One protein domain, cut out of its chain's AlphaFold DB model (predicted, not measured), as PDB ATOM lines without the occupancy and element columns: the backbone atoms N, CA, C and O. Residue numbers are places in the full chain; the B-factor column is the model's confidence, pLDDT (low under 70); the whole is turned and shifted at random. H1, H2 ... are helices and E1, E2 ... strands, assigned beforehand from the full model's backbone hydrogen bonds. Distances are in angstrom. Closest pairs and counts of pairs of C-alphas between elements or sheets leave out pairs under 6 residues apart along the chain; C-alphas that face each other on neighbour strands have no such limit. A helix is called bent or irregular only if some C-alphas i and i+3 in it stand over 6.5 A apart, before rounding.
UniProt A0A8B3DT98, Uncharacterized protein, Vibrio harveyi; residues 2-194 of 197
ATOM      1  N   ALA A   2     -65.622  34.947 151.762       53.22
ATOM      2  CA  ALA A   2     -66.629  35.662 150.952       53.22
ATOM      3  C   ALA A   2     -66.049  36.606 149.867       53.22
ATOM      4  O   ALA A   2     -66.644  36.753 148.798       53.22
ATOM      5  N   THR A   3     -64.873  37.197 150.107       60.81
ATOM      6  CA  THR A   3     -64.214  38.162 149.204       60.81
ATOM      7  C   THR A   3     -63.877  37.558 147.836       60.81
ATOM      8  O   THR A   3     -64.234  38.135 146.810       60.81
ATOM      9  N   ASN A   4     -63.318  36.341 147.807       77.50
ATOM     10  CA  ASN A   4     -62.926  35.674 146.558       77.50
ATOM     11  C   ASN A   4     -64.140  35.273 145.706       77.50
ATOM     12  O   ASN A   4     -64.101  35.375 144.483       77.50
ATOM     13  N   LYS A   5     -65.256  34.878 146.340       84.25
ATOM     14  CA  LYS A   5     -66.485  34.501 145.622       84.25
ATOM     15  C   LYS A   5     -67.139  35.708 144.944       84.25
ATOM     16  O   LYS A   5     -67.561  35.614 143.797       84.25
ATOM     17  N   MET A   6     -67.198  36.851 145.629       87.31
ATOM     18  CA  MET A   6     -67.757  38.082 145.059       87.31
ATOM     19  C   MET A   6     -66.893  38.628 143.913       87.31
ATOM     20  O   MET A   6     -67.429  39.087 142.903       87.31
ATOM     21  N   GLN A   7     -65.567  38.553 144.044       87.81
ATOM     22  CA  GLN A   7     -64.641  38.958 142.988       87.81
ATOM     23  C   GLN A   7     -64.781  38.068 141.747       87.81
ATOM     24  O   GLN A   7     -64.929  38.594 140.648       87.81
ATOM     25  N   ALA A   8     -64.858  36.745 141.922       89.19
ATOM     26  CA  ALA A   8     -65.073  35.804 140.821       89.19
ATOM     27  C   ALA A   8     -66.389  36.067 140.064       89.19
ATOM     28  O   ALA A   8     -66.406  36.075 138.836       89.19
ATOM     29  N   ILE A   9     -67.484  36.362 140.778       93.31
ATOM     30  CA  ILE A   9     -68.769  36.720 140.152       93.31
ATOM     31  C   ILE A   9     -68.635  38.006 139.329       93.31
ATOM     32  O   ILE A   9     -69.131  38.075 138.206       93.31
ATOM     33  N   LYS A  10     -67.966  39.034 139.866       94.06
ATOM     34  CA  LYS A  10     -67.764  40.299 139.144       94.06
ATOM     35  C   LYS A  10     -66.873  40.128 137.915       94.06
ATOM     36  O   LYS A  10     -67.191  40.701 136.882       94.06
ATOM     37  N   LEU A  11     -65.820  39.314 137.999       94.38
ATOM     38  CA  LEU A  11     -64.972  38.973 136.854       94.38
ATOM     39  C   LEU A  11     -65.739  38.180 135.791       94.38
ATOM     40  O   LEU A  11     -65.587  38.441 134.603       94.38
ATOM     41  N   SER A  12     -66.604  37.248 136.193       95.81
ATOM     42  CA  SER A  12     -67.467  36.519 135.256       95.81
ATOM     43  C   SER A  12     -68.434  37.461 134.527       95.81
ATOM     44  O   SER A  12     -68.539  37.404 133.303       95.81
ATOM     45  N   LYS A  13     -69.078  38.383 135.258       96.38
ATOM     46  CA  LYS A  13     -69.936  39.422 134.664       96.38
ATOM     47  C   LYS A  13     -69.165  40.336 133.711       96.38
ATOM     48  O   LYS A  13     -69.674  40.634 132.638       96.38
ATOM     49  N   LEU A  14     -67.953  40.744 134.093       97.50
ATOM     50  CA  LEU A  14     -67.076  41.567 133.260       97.50
ATOM     51  C   LEU A  14     -66.768  40.864 131.938       97.50
ATOM     52  O   LEU A  14     -67.029  41.423 130.883       97.50
ATOM     53  N   ASN A  15     -66.282  39.623 131.990       96.38
ATOM     54  CA  ASN A  15     -65.954  38.850 130.790       96.38
ATOM     55  C   ASN A  15     -67.167  38.648 129.877       96.38
ATOM     56  O   ASN A  15     -67.046  38.776 128.662       96.38
ATOM     57  N   LYS A  16     -68.344  38.367 130.452       96.88
ATOM     58  CA  LYS A  16     -69.583  38.241 129.678       96.88
ATOM     59  C   LYS A  16     -69.895  39.534 128.921       96.88
ATOM     60  O   LYS A  16     -70.083  39.486 127.712       96.88
ATOM     61  N   LEU A  17     -69.886  40.671 129.618       97.31
ATOM     62  CA  LEU A  17     -70.154  41.975 129.016       97.31
ATOM     63  C   LEU A  17     -69.118  42.335 127.942       97.31
ATOM     64  O   LEU A  17     -69.489  42.819 126.881       97.31
ATOM     65  N   LEU A  18     -67.831  42.071 128.188       96.94
ATOM     66  CA  LEU A  18     -66.778  42.334 127.206       96.94
ATOM     67  C   LEU A  18     -66.990  41.534 125.918       96.94
ATOM     68  O   LEU A  18     -66.883  42.103 124.840       96.94
ATOM     69  N   ASN A  19     -67.357  40.254 126.016       95.44
ATOM     70  CA  ASN A  19     -67.669  39.436 124.841       95.44
ATOM     71  C   ASN A  19     -68.906  39.937 124.077       95.44
ATOM     72  O   ASN A  19     -68.969  39.773 122.861       95.44
ATOM     73  N   GLU A  20     -69.877  40.534 124.772       95.88
ATOM     74  CA  GLU A  20     -71.072  41.121 124.156       95.88
ATOM     75  C   GLU A  20     -70.750  42.424 123.408       95.88
ATOM     76  O   GLU A  20     -71.204  42.603 122.281       95.88
ATOM     77  N   ILE A  21     -69.950  43.322 123.998       94.25
ATOM     78  CA  ILE A  21     -69.671  44.642 123.401       94.25
ATOM     79  C   ILE A  21     -68.517  44.622 122.395       94.25
ATOM     80  O   ILE A  21     -68.478  45.452 121.492       94.25
ATOM     81  N   TYR A  22     -67.564  43.698 122.532       93.38
ATOM     82  CA  TYR A  22     -66.335  43.695 121.736       93.38
ATOM     83  C   TYR A  22     -66.570  43.696 120.212       93.38
ATOM     84  O   TYR A  22     -65.960  44.537 119.550       93.38
ATOM     85  N   PRO A  23     -67.469  42.867 119.633       91.25
ATOM     86  CA  PRO A  23     -67.709  42.877 118.187       91.25
ATOM     87  C   PRO A  23     -68.180  44.240 117.654       91.25
ATOM     88  O   PRO A  23     -67.742  44.675 116.591       91.25
ATOM     89  N   GLU A  24     -69.037  44.937 118.410       89.12
ATOM     90  CA  GLU A  24     -69.538  46.280 118.076       89.12
ATOM     91  C   GLU A  24     -68.399  47.313 118.095       89.12
ATOM     92  O   GLU A  24     -68.233  48.094 117.150       89.12
ATOM     93  N   MET A  25     -67.576  47.289 119.148       87.00
ATOM     94  CA  MET A  25     -66.456  48.223 119.306       87.00
ATOM     95  C   MET A  25     -65.379  47.991 118.242       87.00
ATOM     96  O   MET A  25     -64.842  48.948 117.680       87.00
ATOM     97  N   GLN A  26     -65.103  46.726 117.923       84.81
ATOM     98  CA  GLN A  26     -64.167  46.333 116.878       84.81
ATOM     99  C   GLN A  26     -64.633  46.818 115.497       84.81
ATOM    100  O   GLN A  26     -63.860  47.455 114.782       84.81
ATOM    101  N   ALA A  27     -65.890  46.558 115.125       83.81
ATOM    102  CA  ALA A  27     -66.438  46.981 113.836       83.81
ATOM    103  C   ALA A  27     -66.389  48.507 113.670       83.81
ATOM    104  O   ALA A  27     -65.984  49.018 112.625       83.81
ATOM    105  N   THR A  28     -66.735  49.236 114.733       80.31
ATOM    106  CA  THR A  28     -66.660  50.701 114.761       80.31
ATOM    107  C   THR A  28     -65.224  51.195 114.589       80.31
ATOM    108  O   THR A  28     -64.982  52.119 113.814       80.31
ATOM    109  N   SER A  29     -64.260  50.553 115.256       76.25
ATOM    110  CA  SER A  29     -62.841  50.899 115.137       76.25
ATOM    111  C   SER A  29     -62.302  50.686 113.721       76.25
ATOM    112  O   SER A  29     -61.596  51.549 113.207       76.25
ATOM    113  N   ILE A  30     -62.660  49.573 113.073       77.00
ATOM    114  CA  ILE A  30     -62.260  49.276 111.688       77.00
ATOM    115  C   ILE A  30     -62.813  50.344 110.739       77.00
ATOM    116  O   ILE A  30     -62.051  50.967 110.002       77.00
ATOM    117  N   LYS A  31     -64.119  50.624 110.824       73.38
ATOM    118  CA  LYS A  31     -64.785  51.623 109.977       73.38
ATOM    119  C   LYS A  31     -64.198  53.027 110.157       73.38
ATOM    120  O   LYS A  31     -64.028  53.756 109.184       73.38
ATOM    121  N   ALA A  32     -63.874  53.416 111.392       67.00
ATOM    122  CA  ALA A  32     -63.230  54.699 111.667       67.00
ATOM    123  C   ALA A  32     -61.835  54.794 111.023       67.00
ATOM    124  O   ALA A  32     -61.474  55.845 110.490       67.00
ATOM    125  N   GLY A  33     -61.080  53.692 111.021       63.53
ATOM    126  CA  GLY A  33     -59.799  53.594 110.329       63.53
ATOM    127  C   GLY A  33     -59.915  53.736 108.807       63.53
ATOM    128  O   GLY A  33     -59.120  54.444 108.194       63.53
ATOM    129  N   GLU A  34     -60.935  53.125 108.203       65.00
ATOM    130  CA  GLU A  34     -61.199  53.203 106.758       65.00
ATOM    131  C   GLU A  34     -61.610  54.613 106.300       65.00
ATOM    132  O   GLU A  34     -61.197  55.064 105.233       65.00
ATOM    133  N   LEU A  35     -62.406  55.325 107.106       57.50
ATOM    134  CA  LEU A  35     -62.940  56.649 106.761       57.50
ATOM    135  C   LEU A  35     -61.949  57.798 106.997       57.50
ATOM    136  O   LEU A  35     -62.054  58.838 106.351       57.50
ATOM    137  N   GLY A  36     -61.020  57.646 107.941       44.31
ATOM    138  CA  GLY A  36     -60.192  58.756 108.412       44.31
ATOM    139  C   GLY A  36     -58.910  59.016 107.620       44.31
ATOM    140  O   GLY A  36     -58.257  60.023 107.879       44.31
ATOM    141  N   GLY A  37     -58.468  58.103 106.744       38.94
ATOM    142  CA  GLY A  37     -57.096  58.142 106.200       38.94
ATOM    143  C   GLY A  37     -56.004  58.108 107.288       38.94
ATOM    144  O   GLY A  37     -54.823  58.304 107.010       38.94
ATOM    145  N   ILE A  38     -56.405  57.876 108.542       38.59
ATOM    146  CA  ILE A  38     -55.540  57.706 109.696       38.59
ATOM    147  C   ILE A  38     -54.949  56.321 109.532       38.59
ATOM    148  O   ILE A  38     -55.688  55.340 109.480       38.59
ATOM    149  N   ASN A  39     -53.622  56.254 109.442       41.50
ATOM    150  CA  ASN A  39     -52.892  54.997 109.464       41.50
ATOM    151  C   ASN A  39     -53.411  54.191 110.668       41.50
ATOM    152  O   ASN A  39     -53.243  54.605 111.819       41.50
ATOM    153  N   THR A  40     -54.152  53.116 110.393       39.22
ATOM    154  CA  THR A  40     -55.106  52.463 111.314       39.22
ATOM    155  C   THR A  40     -54.442  51.821 112.535       39.22
ATOM    156  O   THR A  40     -55.102  51.284 113.419       39.22
ATOM    157  N   GLU A  41     -53.122  51.927 112.621       47.03
ATOM    158  CA  GLU A  41     -52.271  51.373 113.660       47.03
ATOM    159  C   GLU A  41     -52.102  52.305 114.874       47.03
ATOM    160  O   GLU A  41     -51.803  51.821 115.962       47.03
ATOM    161  N   LEU A  42     -52.329  53.624 114.743       44.81
ATOM    162  CA  LEU A  42     -51.924  54.615 115.765       44.81
ATOM    163  C   LEU A  42     -53.067  55.287 116.561       44.81
ATOM    164  O   LEU A  42     -52.798  56.148 117.393       44.81
ATOM    165  N   GLY A  43     -54.333  54.898 116.367       52.69
ATOM    166  CA  GLY A  43     -55.480  55.540 117.048       52.69
ATOM    167  C   GLY A  43     -56.582  54.608 117.563       52.69
ATOM    168  O   GLY A  43     -57.477  55.051 118.286       52.69
ATOM    169  N   ASN A  44     -56.523  53.313 117.240       68.81
ATOM    170  CA  ASN A  44     -57.599  52.369 117.557       68.81
ATOM    171  C   ASN A  44     -57.745  52.092 119.058       68.81
ATOM    172  O   ASN A  44     -58.865  51.903 119.530       68.81
ATOM    173  N   CYS A  45     -56.649  52.118 119.828       78.12
ATOM    174  CA  CYS A  45     -56.687  51.820 121.262       78.12
ATOM    175  C   CYS A  45     -57.527  52.833 122.045       78.12
ATOM    176  O   CYS A  45     -58.268  52.453 122.946       78.12
ATOM    177  N   VAL A  46     -57.471  54.111 121.667       76.88
ATOM    178  CA  VAL A  46     -58.262  55.173 122.291       76.88
ATOM    179  C   VAL A  46     -59.748  54.974 122.009       76.88
ATOM    180  O   VAL A  46     -60.556  55.012 122.934       76.88
ATOM    181  N   LEU A  47     -60.102  54.734 120.743       75.62
ATOM    182  CA  LEU A  47     -61.485  54.561 120.309       75.62
ATOM    183  C   LEU A  47     -62.125  53.343 120.980       75.62
ATOM    184  O   LEU A  47     -63.142  53.462 121.664       75.62
ATOM    185  N   ILE A  48     -61.507  52.175 120.805       84.88
ATOM    186  CA  ILE A  48     -62.083  50.901 121.234       84.88
ATOM    187  C   ILE A  48     -62.190  50.821 122.762       84.88
ATOM    188  O   ILE A  48     -63.241  50.450 123.289       84.88
ATOM    189  N   ASN A  49     -61.149  51.248 123.490       87.06
ATOM    190  CA  ASN A  49     -61.164  51.246 124.951       87.06
ATOM    191  C   ASN A  49     -61.988  52.414 125.516       87.06
ATOM    192  O   ASN A  49     -62.596  52.270 126.574       87.06
ATOM    193  N   GLY A  50     -62.086  53.546 124.814       84.88
ATOM    194  CA  GLY A  50     -62.948  54.664 125.196       84.88
ATOM    195  C   GLY A  50     -64.430  54.290 125.182       84.88
ATOM    196  O   GLY A  50     -65.114  54.436 126.198       84.88
ATOM    197  N   MET A  51     -64.917  53.729 124.071       85.06
ATOM    198  CA  MET A  51     -66.312  53.285 123.962       85.06
ATOM    199  C   MET A  51     -66.629  52.152 124.949       85.06
ATOM    200  O   MET A  51     -67.663  52.174 125.623       85.06
ATOM    201  N   ALA A  52     -65.715  51.189 125.108       89.44
ATOM    202  CA  ALA A  52     -65.882  50.125 126.090       89.44
ATOM    203  C   ALA A  52     -65.896  50.653 127.530       89.44
ATOM    204  O   ALA A  52     -66.683  50.169 128.342       89.44
ATOM    205  N   CYS A  53     -65.096  51.673 127.857       90.62
ATOM    206  CA  CYS A  53     -65.107  52.291 129.183       90.62
ATOM    207  C   CYS A  53     -66.492  52.844 129.526       90.62
ATOM    208  O   CYS A  53     -66.974  52.609 130.635       90.62
ATOM    209  N   GLN A  54     -67.155  53.512 128.577       85.56
ATOM    210  CA  GLN A  54     -68.514  54.012 128.787       85.56
ATOM    211  C   GLN A  54     -69.501  52.864 129.031       85.56
ATOM    212  O   GLN A  54     -70.214  52.869 130.032       85.56
ATOM    213  N   ARG A  55     -69.471  51.814 128.198       90.94
ATOM    214  CA  ARG A  55     -70.326  50.626 128.382       90.94
ATOM    215  C   ARG A  55     -70.110  49.946 129.737       90.94
ATOM    216  O   ARG A  55     -71.065  49.476 130.353       90.94
ATOM    217  N   LEU A  56     -68.867  49.878 130.213       92.50
ATOM    218  CA  LEU A  56     -68.536  49.314 131.522       92.50
ATOM    219  C   LEU A  56     -69.096  50.172 132.668       92.50
ATOM    220  O   LEU A  56     -69.634  49.613 133.627       92.50
ATOM    221  N   LEU A  57     -69.009  51.501 132.561       89.88
ATOM    222  CA  LEU A  57     -69.595  52.437 133.526       89.88
ATOM    223  C   LEU A  57     -71.121  52.289 133.597       89.88
ATOM    224  O   LEU A  57     -71.659  52.128 134.694       89.88
ATOM    225  N   ASP A  58     -71.795  52.235 132.444       91.94
ATOM    226  CA  ASP A  58     -73.253  52.053 132.350       91.94
ATOM    227  C   ASP A  58     -73.720  50.735 133.002       91.94
ATOM    228  O   ASP A  58     -74.839  50.630 133.503       91.94
ATOM    229  N   ASN A  59     -72.839  49.731 133.055       94.75
ATOM    230  CA  ASN A  59     -73.083  48.425 133.675       94.75
ATOM    231  C   ASN A  59     -72.547  48.313 135.119       94.75
ATOM    232  O   ASN A  59     -72.441  47.214 135.675       94.75
ATOM    233  N   GLY A  60     -72.215  49.441 135.754       94.38
ATOM    234  CA  GLY A  60     -71.868  49.512 137.175       94.38
ATOM    235  C   GLY A  60     -70.433  49.100 137.517       94.38
ATOM    236  O   GLY A  60     -70.120  48.874 138.693       94.38
ATOM    237  N   PHE A  61     -69.539  49.000 136.529       93.38
ATOM    238  CA  PHE A  61     -68.111  48.848 136.790       93.38
ATOM    239  C   PHE A  61     -67.477  50.213 137.044       93.38
ATOM    240  O   PHE A  61     -67.683  51.163 136.303       93.38
ATOM    241  N   ASN A  62     -66.640  50.308 138.078       90.06
ATOM    242  CA  ASN A  62     -65.847  51.507 138.351       90.06
ATOM    243  C   ASN A  62     -64.606  51.541 137.440       90.06
ATOM    244  O   ASN A  62     -63.479  51.373 137.919       90.06
ATOM    245  N   ALA A  63     -64.856  51.654 136.138       90.31
ATOM    246  CA  ALA A  63     -63.865  51.666 135.074       90.31
ATOM    247  C   ALA A  63     -63.258  53.067 134.905       90.31
ATOM    248  O   ALA A  63     -63.959  54.072 134.991       90.31
ATOM    249  N   LYS A  64     -61.946  53.132 134.672       87.19
ATOM    250  CA  LYS A  64     -61.232  54.367 134.323       87.19
ATOM    251  C   LYS A  64     -60.462  54.128 133.032       87.19
ATOM    252  O   LYS A  64     -59.629  53.227 133.006       87.19
ATOM    253  N   LEU A  65     -60.699  54.943 132.006       85.19
ATOM    254  CA  LEU A  65     -59.824  54.994 130.837       85.19
ATOM    255  C   LEU A  65     -58.486  55.618 131.252       85.19
ATOM    256  O   LEU A  65     -58.451  56.672 131.891       85.19
ATOM    257  N   VAL A  66     -57.394  54.946 130.918       82.50
ATOM    258  CA  VAL A  66     -56.031  55.331 131.273       82.50
ATOM    259  C   VAL A  66     -55.177  55.283 130.018       82.50
ATOM    260  O   VAL A  66     -55.209  54.304 129.279       82.50
ATOM    261  N   GLY A  67     -54.416  56.348 129.791       77.19
ATOM    262  CA  GLY A  67     -53.330  56.358 128.824       77.19
ATOM    263  C   GLY A  67     -52.007  56.066 129.518       77.19
ATOM    264  O   GLY A  67     -51.803  56.443 130.680       77.19
ATOM    265  N   GLY A  68     -51.082  55.448 128.793       76.00
ATOM    266  CA  GLY A  68     -49.758  55.185 129.316       76.00
ATOM    267  C   GLY A  68     -48.719  54.755 128.287       76.00
ATOM    268  O   GLY A  68     -48.962  54.755 127.079       76.00
ATOM    269  N   LYS A  69     -47.561  54.327 128.794       78.06
ATOM    270  CA  LYS A  69     -46.702  53.392 128.072       78.06
ATOM    271  C   LYS A  69     -47.261  51.982 128.244       78.06
ATOM    272  O   LYS A  69     -47.655  51.621 129.353       78.06
ATOM    273  N   ALA A  70     -47.256  51.192 127.182       82.69
ATOM    274  CA  ALA A  70     -47.547  49.770 127.251       82.69
ATOM    275  C   ALA A  70     -46.531  48.991 126.422       82.69
ATOM    276  O   ALA A  70     -46.077  49.477 125.392       82.69
ATOM    277  N   ALA A  71     -46.172  47.794 126.864       80.62
ATOM    278  CA  ALA A  71     -45.372  46.880 126.060       80.62
ATOM    279  C   ALA A  71     -45.925  45.465 126.151       80.62
ATOM    280  O   ALA A  71     -46.407  45.026 127.196       80.62
ATOM    281  N   PHE A  72     -45.839  44.758 125.037       83.94
ATOM    282  CA  PHE A  72     -46.364  43.421 124.844       83.94
ATOM    283  C   PHE A  72     -45.230  42.555 124.330       83.94
ATOM    284  O   PHE A  72     -44.600  42.916 123.342       83.94
ATOM    285  N   SER A  73     -44.957  41.435 124.991       77.19
ATOM    286  CA  SER A  73     -43.862  40.541 124.615       77.19
ATOM    287  C   SER A  73     -44.365  39.148 124.255       77.19
ATOM    288  O   SER A  73     -45.103  38.523 125.024       77.19
ATOM    289  N   VAL A  74     -43.929  38.655 123.095       72.94
ATOM    290  CA  VAL A  74     -44.131  37.296 122.578       72.94
ATOM    291  C   VAL A  74     -42.820  36.512 122.600       72.94
ATOM    292  O   VAL A  74     -41.730  37.051 122.412       72.94
ATOM    293  N   ASN A  75     -42.908  35.195 122.779       64.50
ATOM    294  CA  ASN A  75     -41.725  34.340 122.816       64.50
ATOM    295  C   ASN A  75     -41.287  33.958 121.407       64.50
ATOM    296  O   ASN A  75     -41.974  33.095 120.879       64.50
ATOM    297  N   LYS A  76     -40.179  34.514 120.866       57.84
ATOM    298  CA  LYS A  76     -39.420  33.978 119.694       57.84
ATOM    299  C   LYS A  76     -37.904  34.313 119.618       57.84
ATOM    300  O   LYS A  76     -37.279  34.064 118.598       57.84
ATOM    301  N   GLY A  77     -37.259  34.825 120.677       51.44
ATOM    302  CA  GLY A  77     -35.778  34.840 120.756       51.44
ATOM    303  C   GLY A  77     -35.010  36.144 120.459       51.44
ATOM    304  O   GLY A  77     -33.815  36.034 120.203       51.44
ATOM    305  N   LYS A  78     -35.656  37.328 120.526       49.56
ATOM    306  CA  LYS A  78     -35.100  38.706 120.756       49.56
ATOM    307  C   LYS A  78     -35.905  39.828 120.071       49.56
ATOM    308  O   LYS A  78     -35.733  40.986 120.424       49.56
ATOM    309  N   HIS A  79     -36.799  39.500 119.135       54.44
ATOM    310  CA  HIS A  79     -37.544  40.482 118.319       54.44
ATOM    311  C   HIS A  79     -39.052  40.531 118.618       54.44
ATOM    312  O   HIS A  79     -39.848  40.949 117.789       54.44
ATOM    313  N   GLY A  80     -39.460  40.050 119.793       62.03
ATOM    314  CA  GLY A  80     -40.860  39.796 120.130       62.03
ATOM    315  C   GLY A  80     -41.548  40.872 120.962       62.03
ATOM    316  O   GLY A  80     -42.561  40.558 121.572       62.03
ATOM    317  N   VAL A  81     -41.025  42.095 121.051       67.25
ATOM    318  CA  VAL A  81     -41.631  43.146 121.883       67.25
ATOM    319  C   VAL A  81     -42.259  44.215 120.992       67.25
ATOM    320  O   VAL A  81     -41.564  44.819 120.181       67.25
ATOM    321  N   LEU A  82     -43.566  44.438 121.146       69.69
ATOM    322  CA  LEU A  82     -44.250  45.632 120.651       69.69
ATOM    323  C   LEU A  82     -44.396  46.605 121.806       69.69
ATOM    324  O   LEU A  82     -45.011  46.268 122.819       69.69
ATOM    325  N   ASP A  83     -43.875  47.811 121.637       67.50
ATOM    326  CA  ASP A  83     -43.962  48.842 122.648       67.50
ATOM    327  C   ASP A  83     -44.599  50.138 122.143       67.50
ATOM    328  O   ASP A  83     -44.439  50.569 121.003       67.50
ATOM    329  N   PHE A  84     -45.367  50.743 123.038       63.72
ATOM    330  CA  PHE A  84     -46.106  51.977 122.860       63.72
ATOM    331  C   PHE A  84     -45.692  52.906 124.003       63.72
ATOM    332  O   PHE A  84     -45.762  52.529 125.175       63.72
ATOM    333  N   GLY A  85     -45.258  54.129 123.712       51.69
ATOM    334  CA  GLY A  85     -44.830  55.071 124.739       51.69
ATOM    335  C   GLY A  85     -45.028  56.538 124.377       51.69
ATOM    336  O   GLY A  85     -44.998  56.936 123.218       51.69
ATOM    337  N   TYR A  86     -45.186  57.385 125.397       48.66
ATOM    338  CA  TYR A  86     -45.195  58.836 125.206       48.66
ATOM    339  C   TYR A  86     -43.832  59.319 124.716       48.66
ATOM    340  O   TYR A  86     -42.868  59.333 125.482       48.66
ATOM    341  N   SER A  87     -43.748  59.788 123.476       37.97
ATOM    342  CA  SER A  87     -42.624  60.624 123.065       37.97
ATOM    343  C   SER A  87     -42.875  62.056 123.556       37.97
ATOM    344  O   SER A  87     -43.571  62.823 122.893       37.97
ATOM    345  N   GLN A  88     -42.286  62.473 124.681       35.59
ATOM    346  CA  GLN A  88     -42.192  63.902 125.050       35.59
ATOM    347  C   GLN A  88     -41.057  64.625 124.279       35.59
ATOM    348  O   GLN A  88     -40.451  65.564 124.782       35.59
ATOM    349  N   ARG A  89     -40.823  64.244 123.012       34.00
ATOM    350  CA  ARG A  89     -39.550  64.247 122.247       34.00
ATOM    351  C   ARG A  89     -38.808  62.923 122.404       34.00
ATOM    352  O   ARG A  89     -38.485  62.506 123.509       34.00
ATOM    353  N   GLY A  90     -38.566  62.271 121.276       33.06
ATOM    354  CA  GLY A  90     -37.917  60.971 121.190       33.06
ATOM    355  C   GLY A  90     -38.368  60.301 119.908       33.06
ATOM    356  O   GLY A  90     -39.388  59.623 119.884       33.06
ATOM    357  N   GLU A  91     -37.659  60.620 118.839       34.03
ATOM    358  CA  GLU A  91     -37.746  60.026 117.514       34.03
ATOM    359  C   GLU A  91     -37.874  58.503 117.627       34.03
ATOM    360  O   GLU A  91     -36.976  57.843 118.140       34.03
ATOM    361  N   ALA A  92     -38.969  57.926 117.135       38.41
ATOM    362  CA  ALA A  92     -38.858  56.567 116.635       38.41
ATOM    363  C   ALA A  92     -38.578  56.693 115.146       38.41
ATOM    364  O   ALA A  92     -39.440  57.144 114.385       38.41
ATOM    365  N   ILE A  93     -37.351  56.329 114.797       35.47
ATOM    366  CA  ILE A  93     -36.898  56.136 113.433       35.47
ATOM    367  C   ILE A  93     -37.622  54.892 112.925       35.47
ATOM    368  O   ILE A  93     -37.469  53.804 113.481       35.47
ATOM    369  N   THR A  94     -38.457  55.049 111.903       39.69
ATOM    370  CA  THR A  94     -38.928  53.891 111.139       39.69
ATOM    371  C   THR A  94     -37.713  53.159 110.548       39.69
ATOM    372  O   THR A  94     -36.664  53.773 110.353       39.69
ATOM    373  N   PRO A  95     -37.816  51.881 110.157       33.00
ATOM    374  CA  PRO A  95     -36.762  51.226 109.372       33.00
ATOM    375  C   PRO A  95     -36.376  52.004 108.093       33.00
ATOM    376  O   PRO A  95     -35.274  51.831 107.582       33.00
ATOM    377  N   SER A  96     -37.265  52.884 107.604       32.03
ATOM    378  CA  SER A  96     -37.047  53.803 106.478       32.03
ATOM    379  C   SER A  96     -36.357  55.133 106.831       32.03
ATOM    380  O   SER A  96     -36.063  55.902 105.921       32.03
ATOM    381  N   GLY A  97     -36.069  55.428 108.104       26.84
ATOM    382  CA  GLY A  97     -35.417  56.684 108.503       26.84
ATOM    383  C   GLY A  97     -36.367  57.859 108.771       26.84
ATOM    384  O   GLY A  97     -35.903  58.972 109.006       26.84
ATOM    385  N   GLU A  98     -37.682  57.652 108.725       28.73
ATOM    386  CA  GLU A  98     -38.675  58.727 108.791       28.73
ATOM    387  C   GLU A  98     -39.082  59.053 110.235       28.73
ATOM    388  O   GLU A  98     -39.343  58.170 111.058       28.73
ATOM    389  N   MET A  99     -39.163  60.351 110.543       33.06
ATOM    390  CA  MET A  99     -39.661  60.855 111.823       33.06
ATOM    391  C   MET A  99     -41.186  60.998 111.783       33.06
ATOM    392  O   MET A  99     -41.712  61.830 111.048       33.06
ATOM    393  N   LEU A 100     -41.912  60.243 112.616       36.50
ATOM    394  CA  LEU A 100     -43.364  60.432 112.776       36.50
ATOM    395  C   LEU A 100     -43.671  61.307 114.000       36.50
ATOM    396  O   LEU A 100     -43.313  60.945 115.126       36.50
ATOM    397  N   HIS A 101     -44.381  62.417 113.780       33.50
ATOM    398  CA  HIS A 101     -44.916  63.303 114.818       33.50
ATOM    399  C   HIS A 101     -46.358  62.897 115.186       33.50
ATOM    400  O   HIS A 101     -47.247  62.962 114.344       33.50
ATOM    401  N   GLY A 102     -46.609  62.495 116.437       44.16
ATOM    402  CA  GLY A 102     -47.947  62.142 116.932       44.16
ATOM    403  C   GLY A 102     -47.914  61.471 118.309       44.16
ATOM    404  O   GLY A 102     -46.865  60.995 118.741       44.16
ATOM    405  N   TYR A 103     -49.051  61.454 119.012       45.88
ATOM    406  CA  TYR A 103     -49.225  60.708 120.265       45.88
ATOM    407  C   TYR A 103     -48.922  59.221 120.025       45.88
ATOM    408  O   TYR A 103     -49.587  58.583 119.215       45.88
ATOM    409  N   ARG A 104     -47.918  58.672 120.719       54.50
ATOM    410  CA  ARG A 104     -47.509  57.256 120.628       54.50
ATOM    411  C   ARG A 104     -47.803  56.457 121.910       54.50
ATOM    412  O   ARG A 104     -47.171  55.439 122.158       54.50
ATOM    413  N   GLY A 105     -48.724  56.922 122.756       66.25
ATOM    414  CA  GLY A 105     -49.147  56.179 123.949       66.25
ATOM    415  C   GLY A 105     -50.122  55.042 123.625       66.25
ATOM    416  O   GLY A 105     -50.683  54.981 122.534       66.25
ATOM    417  N   HIS A 106     -50.364  54.167 124.598       80.31
ATOM    418  CA  HIS A 106     -51.436  53.170 124.543       80.31
ATOM    419  C   HIS A 106     -52.533  53.525 125.539       80.31
ATOM    420  O   HIS A 106     -52.235  54.027 126.622       80.31
ATOM    421  N   CYS A 107     -53.790  53.261 125.193       82.12
ATOM    422  CA  CYS A 107     -54.920  53.463 126.097       82.12
ATOM    423  C   CYS A 107     -55.561  52.132 126.462       82.12
ATOM    424  O   CYS A 107     -55.806  51.311 125.586       82.12
ATOM    425  N   TRP A 108     -55.874  51.958 127.742       90.38
ATOM    426  CA  TRP A 108     -56.542  50.792 128.319       90.38
ATOM    427  C   TRP A 108     -57.528  51.235 129.402       90.38
ATOM    428  O   TRP A 108     -57.647  52.416 129.726       90.38
ATOM    429  N   ILE A 109     -58.247  50.286 129.989       92.50
ATOM    430  CA  ILE A 109     -59.212  50.537 131.054       92.50
ATOM    431  C   ILE A 109     -58.718  49.869 132.332       92.50
ATOM    432  O   ILE A 109     -58.314  48.712 132.332       92.50
ATOM    433  N   GLU A 110     -58.785  50.564 133.458       93.50
ATOM    434  CA  GLU A 110     -58.487  49.988 134.765       93.50
ATOM    435  C   GLU A 110     -59.748  49.834 135.608       93.50
ATOM    436  O   GLU A 110     -60.542  50.768 135.746       93.50
ATOM    437  N   ILE A 111     -59.889  48.681 136.268       94.50
ATOM    438  CA  ILE A 111     -60.938  48.443 137.265       94.50
ATOM    439  C   ILE A 111     -60.267  48.104 138.598       94.50
ATOM    440  O   ILE A 111     -60.132  46.942 138.983       94.50
ATOM    441  N   LYS A 112     -59.865  49.146 139.340       90.19
ATOM    442  CA  LYS A 112     -59.066  49.024 140.580       90.19
ATOM    443  C   LYS A 112     -59.653  48.049 141.605       90.19
ATOM    444  O   LYS A 112     -58.927  47.263 142.194       90.19
ATOM    445  N   LYS A 113     -60.981  48.053 141.792       90.62
ATOM    446  CA  LYS A 113     -61.666  47.161 142.752       90.62
ATOM    447  C   LYS A 113     -61.576  45.671 142.389       90.62
ATOM    448  O   LYS A 113     -61.918  44.842 143.225       90.62
ATOM    449  N   LEU A 114     -61.194  45.345 141.155       94.44
ATOM    450  CA  LEU A 114     -61.002  43.974 140.682       94.44
ATOM    451  C   LEU A 114     -59.525  43.621 140.465       94.44
ATOM    452  O   LEU A 114     -59.253  42.453 140.213       94.44
ATOM    453  N   ASN A 115     -58.607  44.586 140.608       94.62
ATOM    454  CA  ASN A 115     -57.179  44.451 140.302       94.62
ATOM    455  C   ASN A 115     -56.897  44.004 138.854       94.62
ATOM    456  O   ASN A 115     -56.051  43.150 138.609       94.62
ATOM    457  N   VAL A 116     -57.641  44.553 137.887       96.44
ATOM    458  CA  VAL A 116     -57.509  44.179 136.470       96.44
ATOM    459  C   VAL A 116     -57.344  45.379 135.553       96.44
ATOM    460  O   VAL A 116     -57.870  46.471 135.809       96.44
ATOM    461  N   ILE A 117     -56.657  45.109 134.452       95.75
ATOM    462  CA  ILE A 117     -56.613  45.907 133.236       95.75
ATOM    463  C   ILE A 117     -57.546  45.248 132.220       95.75
ATOM    464  O   ILE A 117     -57.573  44.026 132.085       95.75
ATOM    465  N   VAL A 118     -58.337  46.065 131.536       96.56
ATOM    466  CA  VAL A 118     -59.152  45.675 130.395       96.56
ATOM    467  C   VAL A 118     -58.601  46.385 129.167       96.56
ATOM    468  O   VAL A 118     -58.489  47.610 129.158       96.56
ATOM    469  N   ASP A 119     -58.260  45.617 128.145       93.19
ATOM    470  CA  ASP A 119     -57.702  46.123 126.903       93.19
ATOM    471  C   ASP A 119     -58.273  45.346 125.714       93.19
ATOM    472  O   ASP A 119     -57.954  44.180 125.470       93.19
ATOM    473  N   LEU A 120     -59.153  46.013 124.970       92.00
ATOM    474  CA  LEU A 120     -59.835  45.443 123.812       92.00
ATOM    475  C   LEU A 120     -58.918  45.340 122.584       92.00
ATOM    476  O   LEU A 120     -59.333  44.799 121.566       92.00
ATOM    477  N   THR A 121     -57.676  45.820 122.650       86.75
ATOM    478  CA  THR A 121     -56.713  45.662 121.548       86.75
ATOM    479  C   THR A 121     -55.987  44.317 121.579       86.75
ATOM    480  O   THR A 121     -55.490  43.867 120.547       86.75
ATOM    481  N   LEU A 122     -55.974  43.626 122.725       88.00
ATOM    482  CA  LEU A 122     -55.242  42.366 122.912       88.00
ATOM    483  C   LEU A 122     -55.611  41.259 121.910       88.00
ATOM    484  O   LEU A 122     -54.693  40.605 121.411       88.00
ATOM    485  N   PRO A 123     -56.891  41.053 121.533       88.31
ATOM    486  CA  PRO A 123     -57.236  40.062 120.514       88.31
ATOM    487  C   PRO A 123     -56.620  40.339 119.130       88.31
ATOM    488  O   PRO A 123     -56.505  39.414 118.324       88.31
ATOM    489  N   HIS A 124     -56.214  41.584 118.858       80.44
ATOM    490  CA  HIS A 124     -55.635  42.024 117.586       80.44
ATOM    491  C   HIS A 124     -54.114  42.096 117.573       80.44
ATOM    492  O   HIS A 124     -53.532  42.134 116.489       80.44
ATOM    493  N   LEU A 125     -53.463  42.064 118.738       80.06
ATOM    494  CA  LEU A 125     -52.011  42.222 118.821       80.06
ATOM    495  C   LEU A 125     -51.256  41.213 117.960       80.06
ATOM    496  O   LEU A 125     -50.262  41.577 117.347       80.06
ATOM    497  N   GLU A 126     -51.735  39.971 117.855       79.56
ATOM    498  CA  GLU A 126     -51.123  38.956 116.987       79.56
ATOM    499  C   GLU A 126     -50.999  39.440 115.533       79.56
ATOM    500  O   GLU A 126     -49.948  39.301 114.912       79.56
ATOM    501  N   GLN A 127     -52.045  40.069 114.994       78.31
ATOM    502  CA  GLN A 127     -52.023  40.613 113.637       78.31
ATOM    503  C   GLN A 127     -51.069  41.806 113.533       78.31
ATOM    504  O   GLN A 127     -50.349  41.914 112.541       78.31
ATOM    505  N   THR A 128     -51.008  42.654 114.565       77.44
ATOM    506  CA  THR A 128     -50.043  43.762 114.652       77.44
ATOM    507  C   THR A 128     -48.603  43.248 114.655       77.44
ATOM    508  O   THR A 128     -47.764  43.769 113.924       77.44
ATOM    509  N   PHE A 129     -48.315  42.179 115.402       76.19
ATOM    510  CA  PHE A 129     -47.011  41.522 115.394       76.19
ATOM    511  C   PHE A 129     -46.670  40.942 114.020       76.19
ATOM    512  O   PHE A 129     -45.566  41.157 113.531       76.19
ATOM    513  N   ILE A 130     -47.608  40.240 113.372       76.75
ATOM    514  CA  ILE A 130     -47.406  39.702 112.017       76.75
ATOM    515  C   ILE A 130     -47.103  40.831 111.030       76.75
ATOM    516  O   ILE A 130     -46.210  40.696 110.194       76.75
ATOM    517  N   HIS A 131     -47.843  41.937 111.112       75.19
ATOM    518  CA  HIS A 131     -47.638  43.087 110.241       75.19
ATOM    519  C   HIS A 131     -46.250  43.705 110.444       75.19
ATOM    520  O   HIS A 131     -45.502  43.853 109.478       75.19
ATOM    521  N   ASN A 132     -45.872  43.978 111.696       72.00
ATOM    522  CA  ASN A 132     -44.573  44.550 112.043       72.00
ATOM    523  C   ASN A 132     -43.413  43.615 111.641       72.00
ATOM    524  O   ASN A 132     -42.494  44.033 110.940       72.00
ATOM    525  N   ASN A 133     -43.512  42.316 111.951       73.06
ATOM    526  CA  ASN A 133     -42.523  41.317 111.543       73.06
ATOM    527  C   ASN A 133     -42.320  41.307 110.022       73.06
ATOM    528  O   ASN A 133     -41.181  41.321 109.559       73.06
ATOM    529  N   ARG A 134     -43.401  41.359 109.230       73.19
ATOM    530  CA  ARG A 134     -43.304  41.440 107.762       73.19
ATOM    531  C   ARG A 134     -42.568  42.692 107.294       73.19
ATOM    532  O   ARG A 134     -41.739  42.582 106.396       73.19
ATOM    533  N   GLN A 135     -42.841  43.854 107.893       70.31
ATOM    534  CA  GLN A 135     -42.139  45.100 107.559       70.31
ATOM    535  C   GLN A 135     -40.639  45.028 107.880       70.31
ATOM    536  O   GLN A 135     -39.825  45.588 107.149       70.31
ATOM    537  N   LEU A 136     -40.267  44.300 108.934       64.69
ATOM    538  CA  LEU A 136     -38.878  44.083 109.344       64.69
ATOM    539  C   LEU A 136     -38.187  42.919 108.609       64.69
ATOM    540  O   LEU A 136     -37.030  42.616 108.898       64.69
ATOM    541  N   GLY A 137     -38.871  42.242 107.679       70.62
ATOM    542  CA  GLY A 137     -38.339  41.059 106.995       70.62
ATOM    543  C   GLY A 137     -38.195  39.827 107.900       70.62
ATOM    544  O   GLY A 137     -37.471  38.891 107.563       70.62
ATOM    545  N   ILE A 138     -38.883  39.810 109.042       69.69
ATOM    546  CA  ILE A 138     -38.927  38.699 109.992       69.69
ATOM    547  C   ILE A 138     -40.043  37.745 109.558       69.69
ATOM    548  O   ILE A 138     -41.215  38.111 109.490       69.69
ATOM    549  N   SER A 139     -39.690  36.496 109.263       67.88
ATOM    550  CA  SER A 139     -40.616  35.478 108.743       67.88
ATOM    551  C   SER A 139     -41.319  34.653 109.826       67.88
ATOM    552  O   SER A 139     -42.030  33.697 109.511       67.88
ATOM    553  N   ASP A 140     -41.123  35.003 111.097       64.69
ATOM    554  CA  ASP A 140     -41.524  34.176 112.224       64.69
ATOM    555  C   ASP A 140     -42.952  34.486 112.723       64.69
ATOM    556  O   ASP A 140     -43.290  35.643 112.979       64.69
ATOM    557  N   ASN A 141     -43.796  33.449 112.859       63.66
ATOM    558  CA  ASN A 141     -45.267  33.595 112.941       63.66
ATOM    559  C   ASN A 141     -45.948  32.884 114.137       63.66
ATOM    560  O   ASN A 141     -47.133  32.579 114.065       63.66
ATOM    561  N   GLU A 142     -45.240  32.563 115.224       70.00
ATOM    562  CA  GLU A 142     -45.860  31.887 116.393       70.00
ATOM    563  C   GLU A 142     -45.853  32.834 117.585       70.00
ATOM    564  O   GLU A 142     -44.804  33.156 118.136       70.00
ATOM    565  N   PHE A 143     -47.028  33.279 117.998       71.00
ATOM    566  CA  PHE A 143     -47.162  34.273 119.052       71.00
ATOM    567  C   PHE A 143     -47.740  33.610 120.296       71.00
ATOM    568  O   PHE A 143     -48.782  32.961 120.247       71.00
ATOM    569  N   LYS A 144     -47.068  33.785 121.436       74.00
ATOM    570  CA  LYS A 144     -47.553  33.321 122.744       74.00
ATOM    571  C   LYS A 144     -48.152  34.484 123.531       74.00
ATOM    572  O   LYS A 144     -47.641  34.838 124.588       74.00
ATOM    573  N   LEU A 145     -49.212  35.085 122.992       72.19
ATOM    574  CA  LEU A 145     -49.997  36.119 123.671       72.19
ATOM    575  C   LEU A 145     -51.403  35.618 123.971       72.19
ATOM    576  O   LEU A 145     -52.043  34.982 123.134       72.19
ATOM    577  N   SER A 146     -51.897  35.938 125.166       79.12
ATOM    578  CA  SER A 146     -53.308  35.731 125.471       79.12
ATOM    579  C   SER A 146     -54.157  36.687 124.639       79.12
ATOM    580  O   SER A 146     -53.858  37.877 124.558       79.12
ATOM    581  N   LYS A 147     -55.249  36.159 124.081       83.81
ATOM    582  CA  LYS A 147     -56.328  36.939 123.451       83.81
ATOM    583  C   LYS A 147     -57.367  37.415 124.472       83.81
ATOM    584  O   LYS A 147     -58.380  37.992 124.093       83.81
ATOM    585  N   SER A 148     -57.153  37.139 125.763       91.56
ATOM    586  CA  SER A 148     -58.000  37.664 126.833       91.56
ATOM    587  C   SER A 148     -57.927  39.185 126.844       91.56
ATOM    588  O   SER A 148     -56.840  39.741 126.935       91.56
ATOM    589  N   MET A 149     -59.084  39.846 126.818       95.19
ATOM    590  CA  MET A 149     -59.179  41.298 126.999       95.19
ATOM    591  C   MET A 149     -58.941  41.719 128.452       95.19
ATOM    592  O   MET A 149     -58.793  42.903 128.724       95.19
ATOM    593  N   VAL A 150     -58.954  40.776 129.398       96.31
ATOM    594  CA  VAL A 150     -58.740  41.038 130.823       96.31
ATOM    595  C   VAL A 150     -57.367  40.512 131.222       96.31
ATOM    596  O   VAL A 150     -57.076  39.332 131.015       96.31
ATOM    597  N   VAL A 151     -56.560  41.379 131.827       94.38
ATOM    598  CA  VAL A 151     -55.226  41.083 132.358       94.38
ATOM    599  C   VAL A 151     -55.225  41.385 133.852       94.38
ATOM    600  O   VAL A 151     -55.657  42.465 134.267       94.38
ATOM    601  N   SER A 152     -54.755  40.451 134.680       93.50
ATOM    602  CA  SER A 152     -54.548  40.752 136.098       93.50
ATOM    603  C   SER A 152     -53.382  41.725 136.248       93.50
ATOM    604  O   SER A 152     -52.334  41.539 135.630       93.50
ATOM    605  N   MET A 153     -53.515  42.745 137.098       90.81
ATOM    606  CA  MET A 153     -52.384  43.642 137.376       90.81
ATOM    607  C   MET A 153     -51.192  42.884 137.982       90.81
ATOM    608  O   MET A 153     -50.046  43.249 137.729       90.81
ATOM    609  N   ASP A 154     -51.452  41.781 138.690       91.62
ATOM    610  CA  ASP A 154     -50.421  40.920 139.284       91.62
ATOM    611  C   ASP A 154     -49.633  40.106 138.237       91.62
ATOM    612  O   ASP A 154     -48.569  39.572 138.539       91.62
ATOM    613  N   GLU A 155     -50.140  40.004 137.004       89.50
ATOM    614  CA  GLU A 155     -49.483  39.308 135.887       89.50
ATOM    615  C   GLU A 155     -48.603  40.249 135.050       89.50
ATOM    616  O   GLU A 155     -47.868  39.798 134.162       89.50
ATOM    617  N   THR A 156     -48.654  41.558 135.324       90.25
ATOM    618  CA  THR A 156     -47.852  42.548 134.601       90.25
ATOM    619  C   THR A 156     -46.370  42.426 134.948       90.25
ATOM    620  O   THR A 156     -45.979  42.172 136.088       90.25
ATOM    621  N   GLN A 157     -45.523  42.583 133.936       87.50
ATOM    622  CA  GLN A 157     -44.074  42.530 134.057       87.50
ATOM    623  C   GLN A 157     -43.486  43.939 134.084       87.50
ATOM    624  O   GLN A 157     -44.053  44.899 133.555       87.50
ATOM    625  N   ALA A 158     -42.304  44.058 134.681       84.12
ATOM    626  CA  ALA A 158     -41.480  45.242 134.504       84.12
ATOM    627  C   ALA A 158     -40.968  45.312 133.051       84.12
ATOM    628  O   ALA A 158     -40.780  44.284 132.398       84.12
ATOM    629  N   TRP A 159     -40.792  46.530 132.537       78.94
ATOM    630  CA  TRP A 159     -40.427  46.777 131.139       78.94
ATOM    631  C   TRP A 159     -39.098  46.119 130.744       78.94
ATOM    632  O   TRP A 159     -38.999  45.484 129.699       78.94
ATOM    633  N   ASP A 160     -38.088  46.254 131.598       75.69
ATOM    634  CA  ASP A 160     -36.758  45.659 131.439       75.69
ATOM    635  C   ASP A 160     -36.826  44.138 131.266       75.69
ATOM    636  O   ASP A 160     -36.229  43.591 130.343       75.69
ATOM    637  N   LYS A 161     -37.660  43.461 132.062       80.00
ATOM    638  CA  LYS A 161     -37.863  42.014 131.935       80.00
ATOM    639  C   LYS A 161     -38.418  41.617 130.573       80.00
ATOM    640  O   LYS A 161     -38.047  40.563 130.062       80.00
ATOM    641  N   LEU A 162     -39.308  42.425 129.991       76.75
ATOM    642  CA  LEU A 162     -39.850  42.146 128.659       76.75
ATOM    643  C   LEU A 162     -38.762  42.249 127.581       76.75
ATOM    644  O   LEU A 162     -38.705  41.390 126.704       76.75
ATOM    645  N   LEU A 163     -37.867  43.239 127.684       70.25
ATOM    646  CA  LEU A 163     -36.713  43.380 126.784       70.25
ATOM    647  C   LEU A 163     -35.709  42.227 126.924       70.25
ATOM    648  O   LEU A 163     -35.124  41.798 125.930       70.25
ATOM    649  N   ASP A 164     -35.579  41.670 128.128       73.31
ATOM    650  CA  ASP A 164     -34.765  40.481 128.403       73.31
ATOM    651  C   ASP A 164     -35.447  39.161 127.977       73.31
ATOM    652  O   ASP A 164     -34.900  38.073 128.174       73.31
ATOM    653  N   GLY A 165     -36.634  39.232 127.360       70.62
ATOM    654  CA  GLY A 165     -37.340  38.089 126.779       70.62
ATOM    655  C   GLY A 165     -38.409  37.458 127.672       70.62
ATOM    656  O   GLY A 165     -38.927  36.390 127.330       70.62
ATOM    657  N   ALA A 166     -38.776  38.084 128.797       79.06
ATOM    658  CA  ALA A 166     -39.956  37.670 129.549       79.06
ATOM    659  C   ALA A 166     -41.228  37.887 128.720       79.06
ATOM    660  O   ALA A 166     -41.341  38.842 127.950       79.06
ATOM    661  N   LEU A 167     -42.199  36.995 128.900       83.06
ATOM    662  CA  LEU A 167     -43.486  37.052 128.211       83.06
ATOM    663  C   LEU A 167     -44.503  37.814 129.035       83.06
ATOM    664  O   LEU A 167     -44.528  37.689 130.260       83.06
ATOM    665  N   GLY A 168     -45.386  38.529 128.348       86.56
ATOM    666  CA  GLY A 168     -46.534  39.165 128.975       86.56
ATOM    667  C   GLY A 168     -46.651  40.640 128.639       86.56
ATOM    668  O   GLY A 168     -46.373  41.065 127.517       86.56
ATOM    669  N   TYR A 169     -47.123  41.391 129.626       89.19
ATOM    670  CA  TYR A 169     -47.670  42.728 129.451       89.19
ATOM    671  C   TYR A 169     -47.003  43.694 130.417       89.19
ATOM    672  O   TYR A 169     -46.813  43.368 131.587       89.19
ATOM    673  N   HIS A 170     -46.724  44.900 129.958       88.69
ATOM    674  CA  HIS A 170     -46.320  46.017 130.790       88.69
ATOM    675  C   HIS A 170     -47.275  47.176 130.552       88.69
ATOM    676  O   HIS A 170     -47.601  47.475 129.407       88.69
ATOM    677  N   TYR A 171     -47.675  47.850 131.628       87.75
ATOM    678  CA  TYR A 171     -48.491  49.055 131.575       87.75
ATOM    679  C   TYR A 171     -47.964  50.058 132.600       87.75
ATOM    680  O   TYR A 171     -47.898  49.768 133.795       87.75
ATOM    681  N   GLN A 172     -47.614  51.254 132.143       85.06
ATOM    682  CA  GLN A 172     -47.135  52.347 132.979       85.06
ATOM    683  C   GLN A 172     -47.925  53.612 132.663       85.06
ATOM    684  O   GLN A 172     -47.847  54.151 131.561       85.06
ATOM    685  N   ARG A 173     -48.661  54.123 133.653       78.81
ATOM    686  CA  ARG A 173     -49.388  55.397 133.532       78.81
ATOM    687  C   ARG A 173     -48.422  56.557 133.273       78.81
ATOM    688  O   ARG A 173     -47.287  56.526 133.754       78.81
ATOM    689  N   ASN A 174     -48.867  57.608 132.580       66.25
ATOM    690  CA  ASN A 174     -48.111  58.864 132.592       66.25
ATOM    691  C   ASN A 174     -48.062  59.477 134.000       66.25
ATOM    692  O   ASN A 174     -48.983  59.338 134.802       66.25
ATOM    693  N   SER A 175     -46.973  60.192 134.285       54.16
ATOM    694  CA  SER A 175     -46.714  60.843 135.575       54.16
ATOM    695  C   SER A 175     -47.733  61.913 135.953       54.16
ATOM    696  O   SER A 175     -47.802  62.289 137.118       54.16
ATOM    697  N   ASN A 176     -48.509  62.419 134.993       50.44
ATOM    698  CA  ASN A 176     -49.373  63.559 135.254       50.44
ATOM    699  C   ASN A 176     -50.819  63.181 135.594       50.44
ATOM    700  O   ASN A 176     -51.601  64.090 135.841       50.44
ATOM    701  N   ASP A 177     -51.232  61.901 135.532       44.12
ATOM    702  CA  ASP A 177     -52.667  61.514 135.537       44.12
ATOM    703  C   ASP A 177     -53.508  62.302 134.487       44.12
ATOM    704  O   ASP A 177     -54.737  62.222 134.442       44.12
ATOM    705  N   SER A 178     -52.827  63.071 133.632       36.22
ATOM    706  CA  SER A 178     -53.315  64.155 132.795       36.22
ATOM    707  C   SER A 178     -52.722  63.928 131.416       36.22
ATOM    708  O   SER A 178     -51.780  64.562 130.956       36.22
ATOM    709  N   GLU A 179     -53.253  62.919 130.774       37.12
ATOM    710  CA  GLU A 179     -54.216  63.267 129.760       37.12
ATOM    711  C   GLU A 179     -55.409  62.389 130.125       37.12
ATOM    712  O   GLU A 179     -55.387  61.176 129.932       37.12
ATOM    713  N   PHE A 180     -56.503  63.006 130.600       37.03
ATOM    714  CA  PHE A 180     -57.743  62.682 129.902       37.03
ATOM    715  C   PHE A 180     -57.304  62.627 128.445       37.03
ATOM    716  O   PHE A 180     -56.753  63.624 127.967       37.03
ATOM    717  N   VAL A 181     -57.446  61.483 127.775       39.12
ATOM    718  CA  VAL A 181     -57.657  61.560 126.340       39.12
ATOM    719  C   VAL A 181     -58.852  62.488 126.269       39.12
ATOM    720  O   VAL A 181     -59.976  62.086 126.560       39.12
ATOM    721  N   ASN A 182     -58.556  63.779 126.130       31.06
ATOM    722  CA  ASN A 182     -59.533  64.821 126.144       31.06
ATOM    723  C   ASN A 182     -60.252  64.462 124.880       31.06
ATOM    724  O   ASN A 182     -59.647  64.474 123.805       31.06
ATOM    725  N   ALA A 183     -61.438  63.910 125.074       34.06
ATOM    726  CA  ALA A 183     -62.253  63.360 124.043       34.06
ATOM    727  C   ALA A 183     -62.614  64.538 123.137       34.06
ATOM    728  O   ALA A 183     -63.727  65.034 123.161       34.06
ATOM    729  N   ARG A 184     -61.688  64.939 122.262       32.16
ATOM    730  CA  ARG A 184     -61.989  65.546 120.972       32.16
ATOM    731  C   ARG A 184     -62.675  64.523 120.056       32.16
ATOM    732  O   ARG A 184     -62.847  64.775 118.876       32.16
ATOM    733  N   TYR A 185     -63.165  63.411 120.614       36.69
ATOM    734  CA  TYR A 185     -64.395  62.776 120.159       36.69
ATOM    735  C   TYR A 185     -65.619  63.702 120.230       36.69
ATOM    736  O   TYR A 185     -66.566  63.444 119.501       36.69
ATOM    737  N   MET A 186     -65.597  64.807 120.993       33.78
ATOM    738  CA  MET A 186     -66.637  65.844 120.890       33.78
ATOM    739  C   MET A 186     -66.590  66.632 119.569       33.78
ATOM    740  O   MET A 186     -67.592  67.229 119.203       33.78
ATOM    741  N   ASP A 187     -65.491  66.568 118.802       34.66
ATOM    742  CA  ASP A 187     -65.424  67.138 117.444       34.66
ATOM    743  C   ASP A 187     -65.634  66.073 116.341       34.66
ATOM    744  O   ASP A 187     -65.643  66.400 115.156       34.66
ATOM    745  N   LEU A 188     -65.828  64.795 116.710       36.97
ATOM    746  CA  LEU A 188     -66.205  63.705 115.791       36.97
ATOM    747  C   LEU A 188     -67.719  63.436 115.769       36.97
ATOM    748  O   LEU A 188     -68.172  62.609 114.973       36.97
ATOM    749  N   GLU A 189     -68.515  64.161 116.565       36.06
ATOM    750  CA  GLU A 189     -69.981  64.129 116.459       36.06
ATOM    751  C   GLU A 189     -70.501  64.347 115.022       36.06
ATOM    752  O   GLU A 189     -71.432  63.635 114.634       36.06
ATOM    753  N   PRO A 190     -69.895  65.196 114.163       36.56
ATOM    754  CA  PRO A 190     -70.380  65.344 112.794       36.56
ATOM    755  C   PRO A 190     -70.120  64.121 111.901       36.56
ATOM    756  O   PRO A 190     -70.764  64.004 110.864       36.56
ATOM    757  N   LEU A 191     -69.191  63.221 112.255       35.41
ATOM    758  CA  LEU A 191     -68.782  62.077 111.420       35.41
ATOM    759  C   LEU A 191     -69.464  60.758 111.810       35.41
ATOM    760  O   LEU A 191     -69.611  59.879 110.964       35.41
ATOM    761  N   ILE A 192     -69.903  60.614 113.064       37.25
ATOM    762  CA  ILE A 192     -70.551  59.382 113.551       37.25
ATOM    763  C   ILE A 192     -72.077  59.423 113.341       37.25
ATOM    764  O   ILE A 192     -72.678  58.386 113.065       37.25
ATOM    765  N   PHE A 193     -72.704  60.608 113.382       32.09
ATOM    766  CA  PHE A 193     -74.166  60.765 113.270       32.09
ATOM    767  C   PHE A 193     -74.680  61.209 111.890       32.09
ATOM    768  O   PHE A 193     -75.880  61.410 111.723       32.09
ATOM    769  N   SER A 194     -73.808  61.340 110.888       27.91
ATOM    770  CA  SER A 194     -74.182  61.717 109.513       27.91
ATOM    771  C   SER A 194     -74.254  60.537 108.535       27.91
ATOM    772  O   SER A 194     -74.384  60.747 107.330       27.91
TER     773      SER A 194
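This is residues 2 to 194 of the 197 residues of an uncharacterized protein of Vibrio harveyi (UniProt A0A8B3DT98). A strongly twisted sheet of six strands has helix H2 lying along E3 on one face, and the long bent helix H1 folds round behind it, its arm H1b packing on H2 and its arm H1a grazing the sheet near E4 and E5. H3 is on the same face as H2 and the small H4 on the opposite face, while the last residues, with H5 and H6, run away from the sheet towards H1b. The printed part has 193 residues with six named helices and six named strands; along the chain H1 and H2 come first, then E1 to E4, then H3, E5, H4, E6, H5 and H6; the class is mixed, helices and strands, and the sheet is branched, with E1 the antiparallel neighbour of E2, of E3 and of E6, E3 that of E4, and E4 that of E5. The whole is compact, with a radius of gyration of the C-alphas of 17.1 A and spans of 52 by 44 by 32 A.

H1, residues 2 to 36, begins at C-alpha 2 (-66.629, 35.662, 150.952). By its hydrogen bonds it was assigned as one helix, but it is bent, C-alphas 20 and 23 being 7.1 A apart: H1a is residues 2 to 20, 27.7 A long, and H1b residues 23 to 36, 20.1 A. H2 is residues 44 to 58, 21.5 A. E1, residues 64 to 73, 24.2 A, bends by 74 degrees at residue 68. E2 is residues 81 to 84, E3 106 to 111 and E4 116 to 118. H3, residues 122 to 135, 20.4 A, is irregular, with C-alphas 123 and 126 7.1 A apart. E5 is residues 150 to 152, H4 159 to 163, E6 168 to 173 and H5 184 to 187; H6, 189 to 192, ends at (-70.551, 59.382, 113.551).

E2 and E3 lie on one side of E1, with N 72 to O 82 at 2.8 A and N 66 to O 108 at 2.8 A; E6 lies on the other side, with N 71 to O 170 at 2.9 A. E4 pairs with E3, N 109 to O 118 at 2.8 A, and with E5, N 117 to O 151 at 2.8 A. H2 has a height over the sheet of 8.6 A; its closest C-alphas to E3 are those of Val 46 and Cys 107, 5.3 A. H1b and H2, a helical hairpin, touch at Met 25 and Ile 48, closest C-alphas 5.5 A, at a steep tilt of 39 degrees, opposite ways. Every O i to N i+4 pair is within hydrogen-bond range in H1a, H1b, H2 and H4, and 8 of 10 in H3; H5 and H6 are too short for one.

The farthest C-alphas, those of Ala 2 and Gly 97, are 56.7 A apart. The printed part has no cut; the links E2 to E3 and H3 to E5 are long. The mean pLDDT of the printed part is 70.9, with residues 75 to 105 and 174 to 194 among those under 70.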